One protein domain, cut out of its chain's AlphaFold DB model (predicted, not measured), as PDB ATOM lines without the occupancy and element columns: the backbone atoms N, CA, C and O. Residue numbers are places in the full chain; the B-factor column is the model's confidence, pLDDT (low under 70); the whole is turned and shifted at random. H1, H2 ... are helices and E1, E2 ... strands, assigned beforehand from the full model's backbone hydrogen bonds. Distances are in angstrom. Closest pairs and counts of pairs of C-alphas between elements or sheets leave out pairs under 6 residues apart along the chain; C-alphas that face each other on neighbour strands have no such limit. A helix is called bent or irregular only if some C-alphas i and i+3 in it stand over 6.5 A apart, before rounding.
ATOM      1  N   PHE A  24       4.509  34.755  -8.674       48.88
ATOM      2  CA  PHE A  24       3.509  35.392  -7.827       48.88
ATOM      3  C   PHE A  24       3.264  36.792  -8.383       48.88
ATOM      4  O   PHE A  24       4.097  37.686  -8.263       48.88
ATOM      5  N   ALA A  25       2.142  36.965  -9.077       40.75
ATOM      6  CA  ALA A  25       1.739  38.254  -9.621       40.75
ATOM      7  C   ALA A  25       0.491  38.746  -8.883       40.75
ATOM      8  O   ALA A  25      -0.622  38.344  -9.221       40.75
ATOM      9  N   ALA A  26       0.660  39.633  -7.897       38.47
ATOM     10  CA  ALA A  26      -0.462  40.384  -7.334       38.47
ATOM     11  C   ALA A  26      -0.056  41.751  -6.746       38.47
ATOM     12  O   ALA A  26      -0.015  41.921  -5.536       38.47
ATOM     13  N   SER A  27       0.180  42.739  -7.619       43.59
ATOM     14  CA  SER A  27      -0.208  44.162  -7.471       43.59
ATOM     15  C   SER A  27       0.197  44.922  -8.750       43.59
ATOM     16  O   SER A  27       1.369  45.163  -8.995       43.59
ATOM     17  N   LYS A  28      -0.753  45.221  -9.654       55.16
ATOM     18  CA  LYS A  28      -0.582  46.036 -10.893       55.16
ATOM     19  C   LYS A  28       0.664  45.806 -11.799       55.16
ATOM     20  O   LYS A  28       0.849  46.562 -12.740       55.16
ATOM     21  N   GLY A  29       1.487  44.773 -11.595       71.00
ATOM     22  CA  GLY A  29       2.770  44.604 -12.292       71.00
ATOM     23  C   GLY A  29       3.850  45.625 -11.897       71.00
ATOM     24  O   GLY A  29       4.790  45.807 -12.663       71.00
ATOM     25  N   ILE A  30       3.706  46.310 -10.753       89.69
ATOM     26  CA  ILE A  30       4.665  47.327 -10.270       89.69
ATOM     27  C   ILE A  30       5.891  46.653  -9.646       89.69
ATOM     28  O   ILE A  30       7.025  47.039  -9.933       89.69
ATOM     29  N   VAL A  31       5.657  45.612  -8.839       94.94
ATOM     30  CA  VAL A  31       6.690  44.689  -8.368       94.94
ATOM     31  C   VAL A  31       6.344  43.277  -8.813       94.94
ATOM     32  O   VAL A  31       5.200  42.841  -8.688       94.94
ATOM     33  N   THR A  32       7.338  42.549  -9.314       94.75
ATOM     34  CA  THR A  32       7.224  41.108  -9.568       94.75
ATOM     35  C   THR A  32       8.413  40.387  -8.966       94.75
ATOM     36  O   THR A  32       9.543  40.829  -9.175       94.75
ATOM     37  N   ILE A  33       8.165  39.266  -8.294       97.19
ATOM     38  CA  ILE A  33       9.200  38.369  -7.775       97.19
ATOM     39  C   ILE A  33       8.971  36.984  -8.383       97.19
ATOM     40  O   ILE A  33       7.851  36.472  -8.398       97.19
ATOM     41  N   THR A  34      10.023  36.393  -8.945       97.00
ATOM     42  CA  THR A  34      10.002  35.034  -9.503       97.00
ATOM     43  C   THR A  34      11.149  34.228  -8.914       97.00
ATOM     44  O   THR A  34      12.305  34.614  -9.070       97.00
ATOM     45  N   ASP A  35      10.842  33.098  -8.277       97.38
ATOM     46  CA  ASP A  35      11.867  32.157  -7.810       97.38
ATOM     47  C   ASP A  35      12.431  31.371  -9.003       97.38
ATOM     48  O   ASP A  35      11.693  30.692  -9.727       97.38
ATOM     49  N   LYS A  36      13.743  31.476  -9.225       97.50
ATOM     50  CA  LYS A  36      14.485  30.720 -10.247       97.50
ATOM     51  C   LYS A  36      15.107  29.438  -9.705       97.50
ATOM     52  O   LYS A  36      15.775  28.724 -10.445       97.50
ATOM     53  N   GLY A  37      14.904  29.137  -8.427       96.75
ATOM     54  CA  GLY A  37      15.554  28.044  -7.719       96.75
ATOM     55  C   GLY A  37      16.836  28.513  -7.038       96.75
ATOM     56  O   GLY A  37      16.944  28.374  -5.820       96.75
ATOM     57  N   THR A  38      17.770  29.104  -7.788       96.94
ATOM     58  CA  THR A  38      19.065  29.584  -7.265       96.94
ATOM     59  C   THR A  38      19.015  31.006  -6.712       96.94
ATOM     60  O   THR A  38      19.738  31.325  -5.773       96.94
ATOM     61  N   HIS A  39      18.122  31.840  -7.243       98.38
ATOM     62  CA  HIS A  39      17.919  33.229  -6.840       98.38
ATOM     63  C   HIS A  39      16.483  33.682  -7.146       98.38
ATOM     64  O   HIS A  39      15.732  33.004  -7.850       98.38
ATOM     65  N   PHE A  40      16.113  34.860  -6.656       98.50
ATOM     66  CA  PHE A  40      14.889  35.556  -7.040       98.50
ATOM     67  C   PHE A  40      15.171  36.592  -8.128       98.50
ATOM     68  O   PHE A  40      15.995  37.487  -7.945       98.50
ATOM     69  N   GLU A  41      14.447  36.526  -9.241       98.00
ATOM     70  CA  GLU A  41      14.350  37.657 -10.165       98.00
ATOM     71  C   GLU A  41      13.298  38.636  -9.648       98.00
ATOM     72  O   GLU A  41      12.124  38.285  -9.505       98.00
ATOM     73  N   VAL A  42      13.716  39.876  -9.407       97.44
ATOM     74  CA  VAL A  42      12.859  40.960  -8.926       97.44
ATOM     75  C   VAL A  42      12.796  42.047  -9.990       97.44
ATOM     76  O   VAL A  42      13.815  42.452 -10.548       97.44
ATOM     77  N   GLN A  43      11.602  42.561 -10.265       95.50
ATOM     78  CA  GLN A  43      11.434  43.785 -11.048       95.50
ATOM     79  C   GLN A  43      10.714  44.827 -10.211       95.50
ATOM     80  O   GLN A  43       9.697  44.512  -9.604       95.50
ATOM     81  N   GLN A  44      11.233  46.052 -10.217       94.88
ATOM     82  CA  GLN A  44      10.587  47.241  -9.668       94.88
ATOM     83  C   GLN A  44      10.387  48.247 -10.803       94.88
ATOM     84  O   GLN A  44      11.359  48.735 -11.391       94.88
ATOM     85  N   ASP A  45       9.139  48.547 -11.144       93.38
ATOM     86  CA  ASP A  45       8.797  49.417 -12.265       93.38
ATOM     87  C   ASP A  45       8.243  50.770 -11.802       93.38
ATOM     88  O   ASP A  45       7.047  50.946 -11.578       93.38
ATOM     89  N   TYR A  46       9.126  51.767 -11.724       91.00
ATOM     90  CA  TYR A  46       8.762  53.142 -11.375       91.00
ATOM     91  C   TYR A  46       8.125  53.922 -12.536       91.00
ATOM     92  O   TYR A  46       7.788  55.096 -12.376       91.00
ATOM     93  N   THR A  47       7.932  53.320 -13.718       87.12
ATOM     94  CA  THR A  47       7.295  54.017 -14.851       87.12
ATOM     95  C   THR A  47       5.789  54.207 -14.681       87.12
ATOM     96  O   THR A  47       5.184  54.997 -15.404       87.12
ATOM     97  N   GLN A  48       5.191  53.546 -13.690       81.50
ATOM     98  CA  GLN A  48       3.749  53.526 -13.445       81.50
ATOM     99  C   GLN A  48       3.283  54.578 -12.416       81.50
ATOM    100  O   GLN A  48       2.221  54.433 -11.819       81.50
ATOM    101  N   SER A  49       4.061  55.654 -12.229       75.00
ATOM    102  CA  SER A  49       3.765  56.769 -11.306       75.00
ATOM    103  C   SER A  49       3.616  56.366  -9.830       75.00
ATOM    104  O   SER A  49       2.885  57.012  -9.085       75.00
ATOM    105  N   THR A  50       4.329  55.325  -9.403       85.25
ATOM    106  CA  THR A  50       4.390  54.868  -8.007       85.25
ATOM    107  C   THR A  50       5.383  55.712  -7.208       85.25
ATOM    108  O   THR A  50       6.503  55.960  -7.665       85.25
ATOM    109  N   SER A  51       4.991  56.159  -6.013       93.56
ATOM    110  CA  SER A  51       5.920  56.810  -5.084       93.56
ATOM    111  C   SER A  51       6.945  55.815  -4.521       93.56
ATOM    112  O   SER A  51       6.775  54.601  -4.597       93.56
ATOM    113  N   ARG A  52       8.034  56.319  -3.932       95.75
ATOM    114  CA  ARG A  52       9.050  55.463  -3.293       95.75
ATOM    115  C   ARG A  52       8.476  54.647  -2.142       95.75
ATOM    116  O   ARG A  52       8.724  53.452  -2.070       95.75
ATOM    117  N   PHE A  53       7.651  55.283  -1.317       97.69
ATOM    118  CA  PHE A  53       6.957  54.630  -0.216       97.69
ATOM    119  C   PHE A  53       6.046  53.496  -0.700       97.69
ATOM    120  O   PHE A  53       6.184  52.365  -0.249       97.69
ATOM    121  N   GLU A  54       5.186  53.752  -1.690       96.62
ATOM    122  CA  GLU A  54       4.318  52.708  -2.261       96.62
ATOM    123  C   GLU A  54       5.122  51.578  -2.929       96.62
ATOM    124  O   GLU A  54       4.708  50.422  -2.878       96.62
ATOM    125  N   MET A  55       6.281  51.869  -3.537       96.88
ATOM    126  CA  MET A  55       7.158  50.808  -4.049       96.88
ATOM    127  C   MET A  55       7.678  49.926  -2.911       96.88
ATOM    128  O   MET A  55       7.687  48.705  -3.055       96.88
ATOM    129  N   GLY A  56       8.083  50.526  -1.791       98.12
ATOM    130  CA  GLY A  56       8.488  49.809  -0.584       98.12
ATOM    131  C   GLY A  56       7.397  48.885  -0.051       98.12
ATOM    132  O   GLY A  56       7.649  47.707   0.205       98.12
ATOM    133  N   GLU A  57       6.169  49.401   0.031       97.94
ATOM    134  CA  GLU A  57       4.987  48.633   0.427       97.94
ATOM    135  C   GLU A  57       4.773  47.419  -0.481       97.94
ATOM    136  O   GLU A  57       4.699  46.285  -0.011       97.94
ATOM    137  N   HIS A  58       4.727  47.650  -1.796       96.94
ATOM    138  CA  HIS A  58       4.517  46.584  -2.770       96.94
ATOM    139  C   HIS A  58       5.657  45.570  -2.780       96.94
ATOM    140  O   HIS A  58       5.401  44.374  -2.918       96.94
ATOM    141  N   LEU A  59       6.902  46.024  -2.623       97.88
ATOM    142  CA  LEU A  59       8.058  45.143  -2.544       97.88
ATOM    143  C   LEU A  59       7.916  44.192  -1.363       97.88
ATOM    144  O   LEU A  59       7.965  42.981  -1.562       97.88
ATOM    145  N   TYR A  60       7.686  44.719  -0.162       98.31
ATOM    146  CA  TYR A  60       7.592  43.892   1.035       98.31
ATOM    147  C   TYR A  60       6.384  42.947   1.000       98.31
ATOM    148  O   TYR A  60       6.517  41.765   1.306       98.31
ATOM    149  N   GLU A  61       5.227  43.415   0.522       97.50
ATOM    150  CA  GLU A  61       4.053  42.562   0.307       97.50
ATOM    151  C   GLU A  61       4.357  41.397  -0.651       97.50
ATOM    152  O   GLU A  61       4.019  40.251  -0.351       97.50
ATOM    153  N   GLN A  62       5.022  41.649  -1.788       97.44
ATOM    154  CA  GLN A  62       5.398  40.567  -2.709       97.44
ATOM    155  C   GLN A  62       6.442  39.622  -2.101       97.44
ATOM    156  O   GLN A  62       6.420  38.427  -2.407       97.44
ATOM    157  N   ILE A  63       7.349  40.124  -1.256       98.38
ATOM    158  CA  ILE A  63       8.328  39.290  -0.547       98.38
ATOM    159  C   ILE A  63       7.604  38.302   0.363       98.38
ATOM    160  O   ILE A  63       7.840  37.105   0.239       98.38
ATOM    161  N   LEU A  64       6.672  38.772   1.197       97.50
ATOM    162  CA  LEU A  64       5.900  37.907   2.095       97.50
ATOM    163  C   LEU A  64       5.018  36.903   1.338       97.50
ATOM    164  O   LEU A  64       4.808  35.787   1.805       97.50
ATOM    165  N   LEU A  65       4.520  37.265   0.151       96.44
ATOM    166  CA  LEU A  65       3.802  36.324  -0.714       96.44
ATOM    167  C   LEU A  65       4.722  35.245  -1.302       96.44
ATOM    168  O   LEU A  65       4.303  34.098  -1.440       96.44
ATOM    169  N   SER A  66       5.955  35.610  -1.655       96.88
ATOM    170  CA  SER A  66       6.925  34.700  -2.279       96.88
ATOM    171  C   SER A  66       7.627  33.808  -1.252       96.88
ATOM    172  O   SER A  66       7.960  32.664  -1.547       96.88
ATOM    173  N   ILE A  67       7.851  34.333  -0.046       97.38
ATOM    174  CA  ILE A  67       8.518  33.668   1.071       97.38
ATOM    175  C   ILE A  67       7.732  34.002   2.352       97.38
ATOM    176  O   ILE A  67       8.068  34.957   3.053       97.38
ATOM    177  N   PRO A  68       6.696  33.217   2.700       97.12
ATOM    178  CA  PRO A  68       5.885  33.474   3.895       97.12
ATOM    179  C   PRO A  68       6.682  33.519   5.209       97.12
ATOM    180  O   PRO A  68       6.285  34.198   6.148       97.12
ATOM    181  N   GLU A  69       7.824  32.830   5.257       97.38
ATOM    182  CA  GLU A  69       8.739  32.772   6.406       97.38
ATOM    183  C   GLU A  69       9.859  33.831   6.346       97.38
ATOM    184  O   GLU A  69      10.837  33.730   7.084       97.38
ATOM    185  N   TYR A  70       9.771  34.828   5.454       98.56
ATOM    186  CA  TYR A  70      10.844  35.809   5.244       98.56
ATOM    187  C   TYR A  70      11.233  36.549   6.527       98.56
ATOM    188  O   TYR A  70      12.420  36.698   6.805       98.56
ATOM    189  N   GLU A  71      10.255  36.989   7.322       98.56
ATOM    190  CA  GLU A  71      10.546  37.722   8.559       98.56
ATOM    191  C   GLU A  71      11.314  36.856   9.555       98.56
ATOM    192  O   GLU A  71      12.386  37.246   9.997       98.56
ATOM    193  N   ASN A  72      10.821  35.646   9.813       98.50
ATOM    194  CA  ASN A  72      11.469  34.663  10.676       98.50
ATOM    195  C   ASN A  72      12.889  34.318  10.195       98.50
ATOM    196  O   ASN A  72      13.822  34.191  10.990       98.50
ATOM    197  N   LEU A  73      13.082  34.212   8.878       98.31
ATOM    198  CA  LEU A  73      14.390  33.967   8.284       98.31
ATOM    199  C   LEU A  73      15.384  35.099   8.597       98.31
ATOM    200  O   LEU A  73      16.475  34.818   9.094       98.31
ATOM    201  N   ILE A  74      15.017  36.354   8.319       98.44
ATOM    202  CA  ILE A  74      15.889  37.513   8.553       98.44
ATOM    203  C   ILE A  74      16.095  37.758  10.045       98.44
ATOM    204  O   ILE A  74      17.223  37.986  10.468       98.44
ATOM    205  N   ASP A  75      15.036  37.682  10.843       98.50
ATOM    206  CA  ASP A  75      15.105  37.895  12.285       98.50
ATOM    207  C   ASP A  75      16.055  36.880  12.939       98.50
ATOM    208  O   ASP A  75      16.984  37.253  13.655       98.50
ATOM    209  N   SER A  76      15.938  35.595  12.578       98.19
ATOM    210  CA  SER A  76      16.864  34.569  13.073       98.19
ATOM    211  C   SER A  76      18.319  34.811  12.652       98.19
ATOM    212  O   SER A  76      19.235  34.481  13.403       98.19
ATOM    213  N   TYR A  77      18.548  35.404  11.476       98.06
ATOM    214  CA  TYR A  77      19.882  35.789  11.014       98.06
ATOM    215  C   TYR A  77      20.442  36.985  11.803       98.06
ATOM    216  O   TYR A  77      21.601  36.962  12.220       98.06
ATOM    217  N   LEU A  78      19.625  38.007  12.074       97.50
ATOM    218  CA  LEU A  78      20.021  39.158  12.890       97.50
ATOM    219  C   LEU A  78      20.303  38.751  14.344       97.50
ATOM    220  O   LEU A  78      21.305  39.184  14.917       97.50
ATOM    221  N   ALA A  79      19.473  37.879  14.920       97.25
ATOM    222  CA  ALA A  79      19.673  37.330  16.259       97.25
ATOM    223  C   ALA A  79      20.975  36.521  16.368       97.25
ATOM    224  O   ALA A  79      21.658  36.567  17.390       97.25
ATOM    225  N   GLU A  80      21.344  35.801  15.308       96.50
ATOM    226  CA  GLU A  80      22.600  35.057  15.234       96.50
ATOM    227  C   GLU A  80      23.824  35.976  15.138       96.50
ATOM    228  O   GLU A  80      24.821  35.750  15.826       96.50
ATOM    229  N   LEU A  81      23.750  37.030  14.323       95.31
ATOM    230  CA  LEU A  81      24.823  38.020  14.200       95.31
ATOM    231  C   LEU A  81      25.056  38.802  15.495       95.31
ATOM    232  O   LEU A  81      26.190  39.177  15.806       95.31
ATOM    233  N   PHE A  82      23.987  39.060  16.248       96.00
ATOM    234  CA  PHE A  82      24.007  39.903  17.439       96.00
ATOM    235  C   PHE A  82      23.385  39.172  18.640       96.00
ATOM    236  O   PHE A  82      22.352  39.592  19.161       96.00
ATOM    237  N   PRO A  83      24.028  38.099  19.138       90.56
ATOM    238  CA  PRO A  83      23.421  37.182  20.105       90.56
ATOM    239  C   PRO A  83      23.259  37.773  21.513       90.56
ATOM    240  O   PRO A  83      22.615  37.165  22.367       90.56
ATOM    241  N   SER A  84      23.867  38.933  21.787       94.56
ATOM    242  CA  SER A  84      23.732  39.643  23.061       94.56
ATOM    243  C   SER A  84      22.797  40.851  22.902       94.56
ATOM    244  O   SER A  84      22.973  41.626  21.954       94.56
ATOM    245  N   PRO A  85      21.854  41.080  23.839       93.00
ATOM    246  CA  PRO A  85      20.980  42.254  23.813       93.00
ATOM    247  C   PRO A  85      21.743  43.585  23.762       93.00
ATOM    248  O   PRO A  85      21.285  44.542  23.139       93.00
ATOM    249  N   GLU A  86      22.917  43.655  24.394       95.12
ATOM    250  CA  GLU A  86      23.766  44.847  24.411       95.12
ATOM    251  C   GLU A  86      24.366  45.130  23.032       95.12
ATOM    252  O   GLU A  86      24.323  46.272  22.573       95.12
ATOM    253  N   ILE A  87      24.899  44.103  22.357       94.19
ATOM    254  CA  ILE A  87      25.430  44.230  20.994       94.19
ATOM    255  C   ILE A  87      24.300  44.600  20.038       94.19
ATOM    256  O   ILE A  87      24.462  45.517  19.237       94.19
ATOM    257  N   TYR A  88      23.151  43.937  20.157       94.94
ATOM    258  CA  TYR A  88      21.984  44.199  19.327       94.94
ATOM    259  C   TYR A  88      21.508  45.652  19.439       94.94
ATOM    260  O   TYR A  88      21.463  46.381  18.449       94.94
ATOM    261  N   THR A  89      21.285  46.120  20.670       96.44
ATOM    262  CA  THR A  89      20.909  47.514  20.960       96.44
ATOM    263  C   THR A  89      21.967  48.501  20.460       96.44
ATOM    264  O   THR A  89      21.645  49.581  19.965       96.44
ATOM    265  N   PHE A  90      23.249  48.142  20.555       96.31
ATOM    266  CA  PHE A  90      24.333  48.973  20.047       96.31
ATOM    267  C   PHE A  90      24.363  49.061  18.514       96.31
ATOM    268  O   PHE A  90      24.699  50.115  17.979       96.31
ATOM    269  N   MET A  91      23.994  48.005  17.784       97.31
ATOM    270  CA  MET A  91      23.871  48.087  16.324       97.31
ATOM    271  C   MET A  91      22.669  48.930  15.905       97.31
ATOM    272  O   MET A  91      22.790  49.737  14.983       97.31
ATOM    273  N   LEU A  92      21.554  48.831  16.629       98.06
ATOM    274  CA  LEU A  92      20.386  49.688  16.417       98.06
ATOM    275  C   LEU A  92      20.705  51.174  16.650       98.06
ATOM    276  O   LEU A  92      20.303  52.021  15.859       98.06
ATOM    277  N   SER A  93      21.531  51.519  17.642       97.94
ATOM    278  CA  SER A  93      21.932  52.926  17.820       97.94
ATOM    279  C   SER A  93      22.788  53.461  16.660       97.94
ATOM    280  O   SER A  93      22.709  54.640  16.313       97.94
ATOM    281  N   ARG A  94      23.571  52.601  15.992       98.25
ATOM    282  CA  ARG A  94      24.280  52.976  14.754       98.25
ATOM    283  C   ARG A  94      23.313  53.197  13.596       98.25
ATOM    284  O   ARG A  94      23.552  54.086  12.780       98.25
ATOM    285  N   VAL A  95      22.244  52.406  13.516       98.44
ATOM    286  CA  VAL A  95      21.160  52.612  12.545       98.44
ATOM    287  C   VAL A  95      20.532  53.991  12.744       98.44
ATOM    288  O   VAL A  95      20.425  54.743  11.772       98.44
ATOM    289  N   ASP A  96      20.208  54.364  13.984       98.38
ATOM    290  CA  ASP A  96      19.625  55.671  14.316       98.38
ATOM    291  C   ASP A  96      20.524  56.844  13.908       98.38
ATOM    292  O   ASP A  96      20.049  57.854  13.385       98.38
ATOM    293  N   ASP A  97      21.836  56.695  14.083       98.44
ATOM    294  CA  ASP A  97      22.828  57.687  13.667       98.44
ATOM    295  C   ASP A  97      22.865  57.901  12.138       98.44
ATOM    296  O   ASP A  97      23.074  59.025  11.661       98.44
ATOM    297  N   ILE A  98      22.694  56.825  11.360       98.62
ATOM    298  CA  ILE A  98      22.872  56.817   9.897       98.62
ATOM    299  C   ILE A  98      21.562  57.134   9.168       98.62
ATOM    300  O   ILE A  98      21.575  57.832   8.149       98.62
ATOM    301  N   LYS A  99      20.420  56.658   9.675       98.12
ATOM    302  CA  LYS A  99      19.093  56.773   9.043       98.12
ATOM    303  C   LYS A  99      18.734  58.200   8.585       98.12
ATOM    304  O   LYS A  99      18.256  58.351   7.454       98.12
ATOM    305  N   PRO A 100      19.008  59.279   9.349       98.06
ATOM    306  CA  PRO A 100      18.746  60.649   8.900       98.06
ATOM    307  C   PRO A 100      19.541  61.064   7.652       98.06
ATOM    308  O   PRO A 100      19.104  61.953   6.919       98.06
ATOM    309  N   GLN A 101      20.690  60.430   7.403       97.88
ATOM    310  CA  GLN A 101      21.620  60.756   6.317       97.88
ATOM    311  C   GLN A 101      21.354  59.972   5.022       97.88
ATOM    312  O   GLN A 101      21.904  60.332   3.971       97.88
ATOM    313  N   ILE A 102      20.524  58.922   5.083       98.38
ATOM    314  CA  ILE A 102      20.080  58.157   3.911       98.38
ATOM    315  C   ILE A 102      19.349  59.111   2.947       98.38
ATOM    316  O   ILE A 102      18.511  59.901   3.397       98.38
ATOM    317  N   PRO A 103      19.648  59.074   1.631       97.75
ATOM    318  CA  PRO A 103      18.880  59.822   0.640       97.75
ATOM    319  C   PRO A 103      17.377  59.573   0.803       97.75
ATOM    320  O   PRO A 103      16.947  58.424   0.884       97.75
ATOM    321  N   VAL A 104      16.587  60.651   0.851       97.81
ATOM    322  CA  VAL A 104      15.162  60.592   1.221       97.81
ATOM    323  C   VAL A 104      14.389  59.566   0.398       97.81
ATOM    324  O   VAL A 104      13.626  58.800   0.960       97.81
ATOM    325  N   GLN A 105      14.679  59.446  -0.897       96.38
ATOM    326  CA  GLN A 105      14.003  58.495  -1.771       96.38
ATOM    327  C   GLN A 105      14.206  57.024  -1.374       96.38
ATOM    328  O   GLN A 105      13.327  56.215  -1.636       96.38
ATOM    329  N   TYR A 106      15.339  56.664  -0.765       98.44
ATOM    330  CA  TYR A 106      15.584  55.298  -0.294       98.44
ATOM    331  C   TYR A 106      15.052  55.110   1.116       98.44
ATOM    332  O   TYR A 106      14.557  54.040   1.436       98.44
ATOM    333  N   ARG A 107      15.099  56.161   1.942       98.50
ATOM    334  CA  ARG A 107      14.451  56.146   3.252       98.50
ATOM    335  C   ARG A 107      12.942  55.937   3.113       98.50
ATOM    336  O   ARG A 107      12.407  55.076   3.788       98.50
ATOM    337  N   ASP A 108      12.297  56.633   2.179       98.69
ATOM    338  CA  ASP A 108      10.870  56.474   1.890       98.69
ATOM    339  C   ASP A 108      10.550  55.050   1.398       98.69
ATOM    340  O   ASP A 108       9.554  54.471   1.813       98.69
ATOM    341  N   GLU A 109      11.399  54.470   0.540       98.62
ATOM    342  CA  GLU A 109      11.271  53.078   0.071       98.62
ATOM    343  C   GLU A 109      11.381  52.083   1.241       98.62
ATOM    344  O   GLU A 109      10.548  51.192   1.372       98.62
ATOM    345  N   ILE A 110      12.341  52.277   2.150       98.81
ATOM    346  CA  ILE A 110      12.488  51.441   3.350       98.81
ATOM    347  C   ILE A 110      11.313  51.651   4.316       98.81
ATOM    348  O   ILE A 110      10.769  50.679   4.828       98.81
ATOM    349  N   ASP A 111      10.864  52.890   4.532       98.81
ATOM    350  CA  ASP A 111       9.715  53.201   5.393       98.81
ATOM    351  C   ASP A 111       8.419  52.558   4.868       98.81
ATOM    352  O   ASP A 111       7.593  52.100   5.660       98.81
ATOM    353  N   GLY A 112       8.264  52.463   3.544       98.69
ATOM    354  CA  GLY A 112       7.184  51.707   2.913       98.69
ATOM    355  C   GLY A 112       7.260  50.207   3.204       98.69
ATOM    356  O   GLY A 112       6.245  49.584   3.490       98.69
ATOM    357  N   MET A 113       8.459  49.615   3.205       98.69
ATOM    358  CA  MET A 113       8.623  48.222   3.643       98.69
ATOM    359  C   MET A 113       8.254  48.064   5.124       98.69
ATOM    360  O   MET A 113       7.506  47.159   5.490       98.69
ATOM    361  N   CYS A 114       8.720  48.987   5.971       98.69
ATOM    362  CA  CYS A 114       8.431  48.991   7.403       98.69
ATOM    363  C   CYS A 114       6.932  49.085   7.713       98.69
ATOM    364  O   CYS A 114       6.488  48.501   8.698       98.69
ATOM    365  N   SER A 115       6.133  49.773   6.887       98.50
ATOM    366  CA  SER A 115       4.678  49.879   7.098       98.50
ATOM    367  C   SER A 115       3.938  48.540   6.946       98.50
ATOM    368  O   SER A 115       2.793  48.416   7.391       98.50
ATOM    369  N   LYS A 116       4.583  47.544   6.324       98.12
ATOM    370  CA  LYS A 116       4.042  46.204   6.054       98.12
ATOM    371  C   LYS A 116       4.631  45.111   6.938       98.12
ATOM    372  O   LYS A 116       4.154  43.980   6.879       98.12
ATOM    373  N   ALA A 117       5.634  45.445   7.742       97.19
ATOM    374  CA  ALA A 117       6.261  44.526   8.678       97.19
ATOM    375  C   ALA A 117       5.266  44.066   9.753       97.19
ATOM    376  O   ALA A 117       4.436  44.853  10.220       97.19
ATOM    377  N   SER A 118       5.325  42.793  10.151       97.25
ATOM    378  CA  SER A 118       4.378  42.250  11.137       97.25
ATOM    379  C   SER A 118       4.807  42.467  12.596       97.25
ATOM    380  O   SER A 118       3.977  42.358  13.509       97.25
ATOM    381  N   GLY A 119       6.088  42.775  12.832       96.19
ATOM    382  CA  GLY A 119       6.658  43.035  14.149       96.19
ATOM    383  C   GLY A 119       6.340  44.443  14.651       96.19
ATOM    384  O   GLY A 119       6.573  45.442  13.975       96.19
ATOM    385  N   THR A 120       5.811  44.535  15.873       94.62
ATOM    386  CA  THR A 120       5.512  45.814  16.548       94.62
ATOM    387  C   THR A 120       6.504  46.154  17.658       94.62
ATOM    388  O   THR A 120       6.443  47.244  18.226       94.62
ATOM    389  N   GLN A 121       7.394  45.220  17.987       95.56
ATOM    390  CA  GLN A 121       8.450  45.358  18.980       95.56
ATOM    391  C   GLN A 121       9.763  44.918  18.343       95.56
ATOM    392  O   GLN A 121       9.760  43.998  17.534       95.56
ATOM    393  N   THR A 122      10.858  45.569  18.719       96.81
ATOM    394  CA  THR A 122      12.208  45.237  18.248       96.81
ATOM    395  C   THR A 122      12.799  44.185  19.185       96.81
ATOM    396  O   THR A 122      13.330  44.526  20.248       96.81
ATOM    397  N   VAL A 123      12.627  42.905  18.850       96.12
ATOM    398  CA  VAL A 123      13.023  41.764  19.685       96.12
ATOM    399  C   VAL A 123      13.698  40.716  18.809       96.12
ATOM    400  O   VAL A 123      13.031  39.970  18.106       96.12
ATOM    401  N   ALA A 124      15.020  40.603  18.938       94.75
ATOM    402  CA  ALA A 124      15.791  39.620  18.189       94.75
ATOM    403  C   ALA A 124      15.308  38.181  18.450       94.75
ATOM    404  O   ALA A 124      15.274  37.724  19.600       94.75
ATOM    405  N   GLY A 125      15.025  37.446  17.379       96.06
ATOM    406  CA  GLY A 125      14.713  36.020  17.412       96.06
ATOM    407  C   GLY A 125      13.252  35.689  17.736       96.06
ATOM    408  O   GLY A 125      12.965  34.535  18.066       96.06
ATOM    409  N   ASP A 126      12.334  36.662  17.698       97.62
ATOM    410  CA  ASP A 126      10.901  36.443  17.940       97.62
ATOM    411  C   ASP A 126      10.120  35.949  16.701       97.62
ATOM    412  O   ASP A 126       8.930  35.618  16.793       97.62
ATOM    413  N   GLY A 127      10.806  35.833  15.563       97.88
ATOM    414  CA  GLY A 127      10.282  35.364  14.288       97.88
ATOM    415  C   GLY A 127       9.612  36.452  13.447       97.88
ATOM    416  O   GLY A 127       8.994  36.122  12.430       97.88
ATOM    417  N   LYS A 128       9.685  37.721  13.855       98.25
ATOM    418  CA  LYS A 128       9.073  38.860  13.166       98.25
ATOM    419  C   LYS A 128      10.091  39.969  12.960       98.25
ATOM    420  O   LYS A 128      11.086  40.054  13.660       98.25
ATOM    421  N   LEU A 129       9.821  40.842  11.991       98.50
ATOM    422  CA  LEU A 129      10.628  42.040  11.787       98.50
ATOM    423  C   LEU A 129       9.851  43.280  12.209       98.50
ATOM    424  O   LEU A 129       8.731  43.519  11.760       98.50
ATOM    425  N   SER A 130      10.475  44.087  13.050       98.56
ATOM    426  CA  SER A 130      10.122  45.472  13.329       98.56
ATOM    427  C   SER A 130      10.688  46.423  12.271       98.56
ATOM    428  O   SER A 130      11.552  46.074  11.461       98.56
ATOM    429  N   ALA A 131      10.236  47.678  12.307       98.44
ATOM    430  CA  ALA A 131      10.795  48.729  11.461       98.44
ATOM    431  C   ALA A 131      12.309  48.912  11.681       98.44
ATOM    432  O   ALA A 131      13.048  49.131  10.720       98.44
ATOM    433  N   ASP A 132      12.781  48.804  12.924       98.44
ATOM    434  CA  ASP A 132      14.196  48.991  13.247       98.44
ATOM    435  C   ASP A 132      15.048  47.814  12.749       98.44
ATOM    436  O   ASP A 132      16.138  48.030  12.225       98.44
ATOM    437  N   GLU A 133      14.526  46.586  12.817       98.56
ATOM    438  CA  GLU A 133      15.157  45.386  12.244       98.56
ATOM    439  C   GLU A 133      15.271  45.445  10.725       98.56
ATOM    440  O   GLU A 133      16.306  45.074  10.164       98.56
ATOM    441  N   ILE A 134      14.251  45.974  10.047       98.75
ATOM    442  CA  ILE A 134      14.329  46.210   8.604       98.75
ATOM    443  C   ILE A 134      15.463  47.191   8.310       98.75
ATOM    444  O   ILE A 134      16.317  46.888   7.481       98.75
ATOM    445  N   TYR A 135      15.538  48.328   9.007       98.69
ATOM    446  CA  TYR A 135      16.649  49.269   8.822       98.69
ATOM    447  C   TYR A 135      18.014  48.667   9.175       98.69
ATOM    448  O   TYR A 135      18.990  48.937   8.470       98.69
ATOM    449  N   LEU A 136      18.093  47.847  10.224       98.44
ATOM    450  CA  LEU A 136      19.305  47.131  10.604       98.44
ATOM    451  C   LEU A 136      19.778  46.213   9.479       98.44
ATOM    452  O   LEU A 136      20.955  46.254   9.127       98.44
ATOM    453  N   MET A 137      18.865  45.467   8.856       97.50
ATOM    454  CA  MET A 137      19.188  44.656   7.686       97.50
ATOM    455  C   MET A 137      19.667  45.529   6.517       97.50
ATOM    456  O   MET A 137      20.703  45.233   5.928       97.50
ATOM    457  N   GLN A 138      18.983  46.639   6.208       98.19
ATOM    458  CA  GLN A 138      19.364  47.539   5.103       98.19
ATOM    459  C   GLN A 138      20.744  48.182   5.282       98.19
ATOM    460  O   GLN A 138      21.419  48.469   4.297       98.19
ATOM    461  N   LEU A 139      21.151  48.436   6.525       97.81
ATOM    462  CA  LEU A 139      22.409  49.095   6.875       97.81
ATOM    463  C   LEU A 139      23.468  48.120   7.392       97.81
ATOM    464  O   LEU A 139      24.486  48.559   7.924       97.81
ATOM    465  N   LEU A 140      23.263  46.811   7.238       96.00
ATOM    466  CA  LEU A 140      24.154  45.807   7.808       96.00
ATOM    467  C   LEU A 140      25.632  45.975   7.376       96.00
ATOM    468  O   LEU A 140      26.498  45.921   8.259       96.00
ATOM    469  N   PRO A 141      25.957  46.287   6.097       94.88
ATOM    470  CA  PRO A 141      27.327  46.634   5.704       94.88
ATOM    471  C   PRO A 141      27.876  47.835   6.474       94.88
ATOM    472  O   PRO A 141      28.996  47.799   6.974       94.88
TER     473      PRO A 141
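Overview. This is residues 24 to 141 of the 516 residues of an uncharacterized protein of Fibrobacter sp (UniProt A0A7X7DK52). A short helix, H5, sits in the middle of a loose frame of three helices, H2, H3 and H4, while H1 lies alongside H4 and a two-stranded hairpin, E1 and E2, packs on H1 at one end of the long axis. The printed part has 118 residues, with two named strands and five named helices in the order E1, E2, H1, H2, H3, H4, H5. The sheet's order is E1 - E2, antiparallel, and the class is mostly helix. The whole is compact, with a radius of gyration of the C-alphas of 14.7 A and spans of 43 by 32 by 25 A.

Arrangement. E1, residues 31 to 35, and E2, residues 40 to 45, form an antiparallel hairpin, their directions 168 degrees apart. N 34 and O 41, and N 41 and O 34, are within hydrogen-bond range, each pair at 2.9 A. H1, residues 52 to 66, has 10 pairs of C-alphas within 8 A of E1, the closest those of Val 31 and Leu 59 at 6.0 A. H1 and H4, residues 104 to 114, touch, with the C-alphas of Gly 56 and Gly 112 closest at 4.2 A. They run the same way at a steep tilt of 36 degrees, only just past shallow. H5, residues 131 to 138, is the hub, touching three helices. It touches H4 at a steep tilt of 59 degrees, opposite ways, the C-alphas of Cys 114 and Ala 131 closest at 4.7 A. It touches H3, residues 85 to 101, about perpendicular at 80 degrees, the C-alphas of Val 95 and Leu 136 closest at 6.1 A. H2, residues 70 to 81, touches H5 with residues 74 to 78 alone, the C-alphas of Asp 75 and Glu 133 closest at 7.5 A. H1 and H2 touch only at the corner, and only just, with 3 pairs of C-alphas within 8 A, the closest those of Leu 64 and Tyr 70 at 6.2 A. H1 and H5 are apart. In H1, H2, H4 and H5 every O i to N i+4 pair is within hydrogen-bond range; in H3 it is 11 of 13.

Along the chain. E1 begins at C-alpha 31 (6.690, 44.689, -8.368) and measures 13.6 A; E2 measures 16.0 A. H1 is 20.9 A long, H2 16.7 A, H4 14.8 A and H5 10.7 A. H3, the longest helix, spans 25.5 A from C-alpha 85 (20.980, 42.254, 23.813), and is irregular, but only just: C-alphas 97 and 100 are 6.9 A apart. H5 ends at C-alpha 138 (19.364, 47.539, 5.103).

Size, cuts and confidence. The two C-alphas farthest apart, those of Gln 48 and Ser 84, are 43.9 A apart. The printed part has no cut. The link from H4 to H5, residues 115 to 130, is long. The mean pLDDT of the printed part is 94.2, and residues 24 to 28 are under 70.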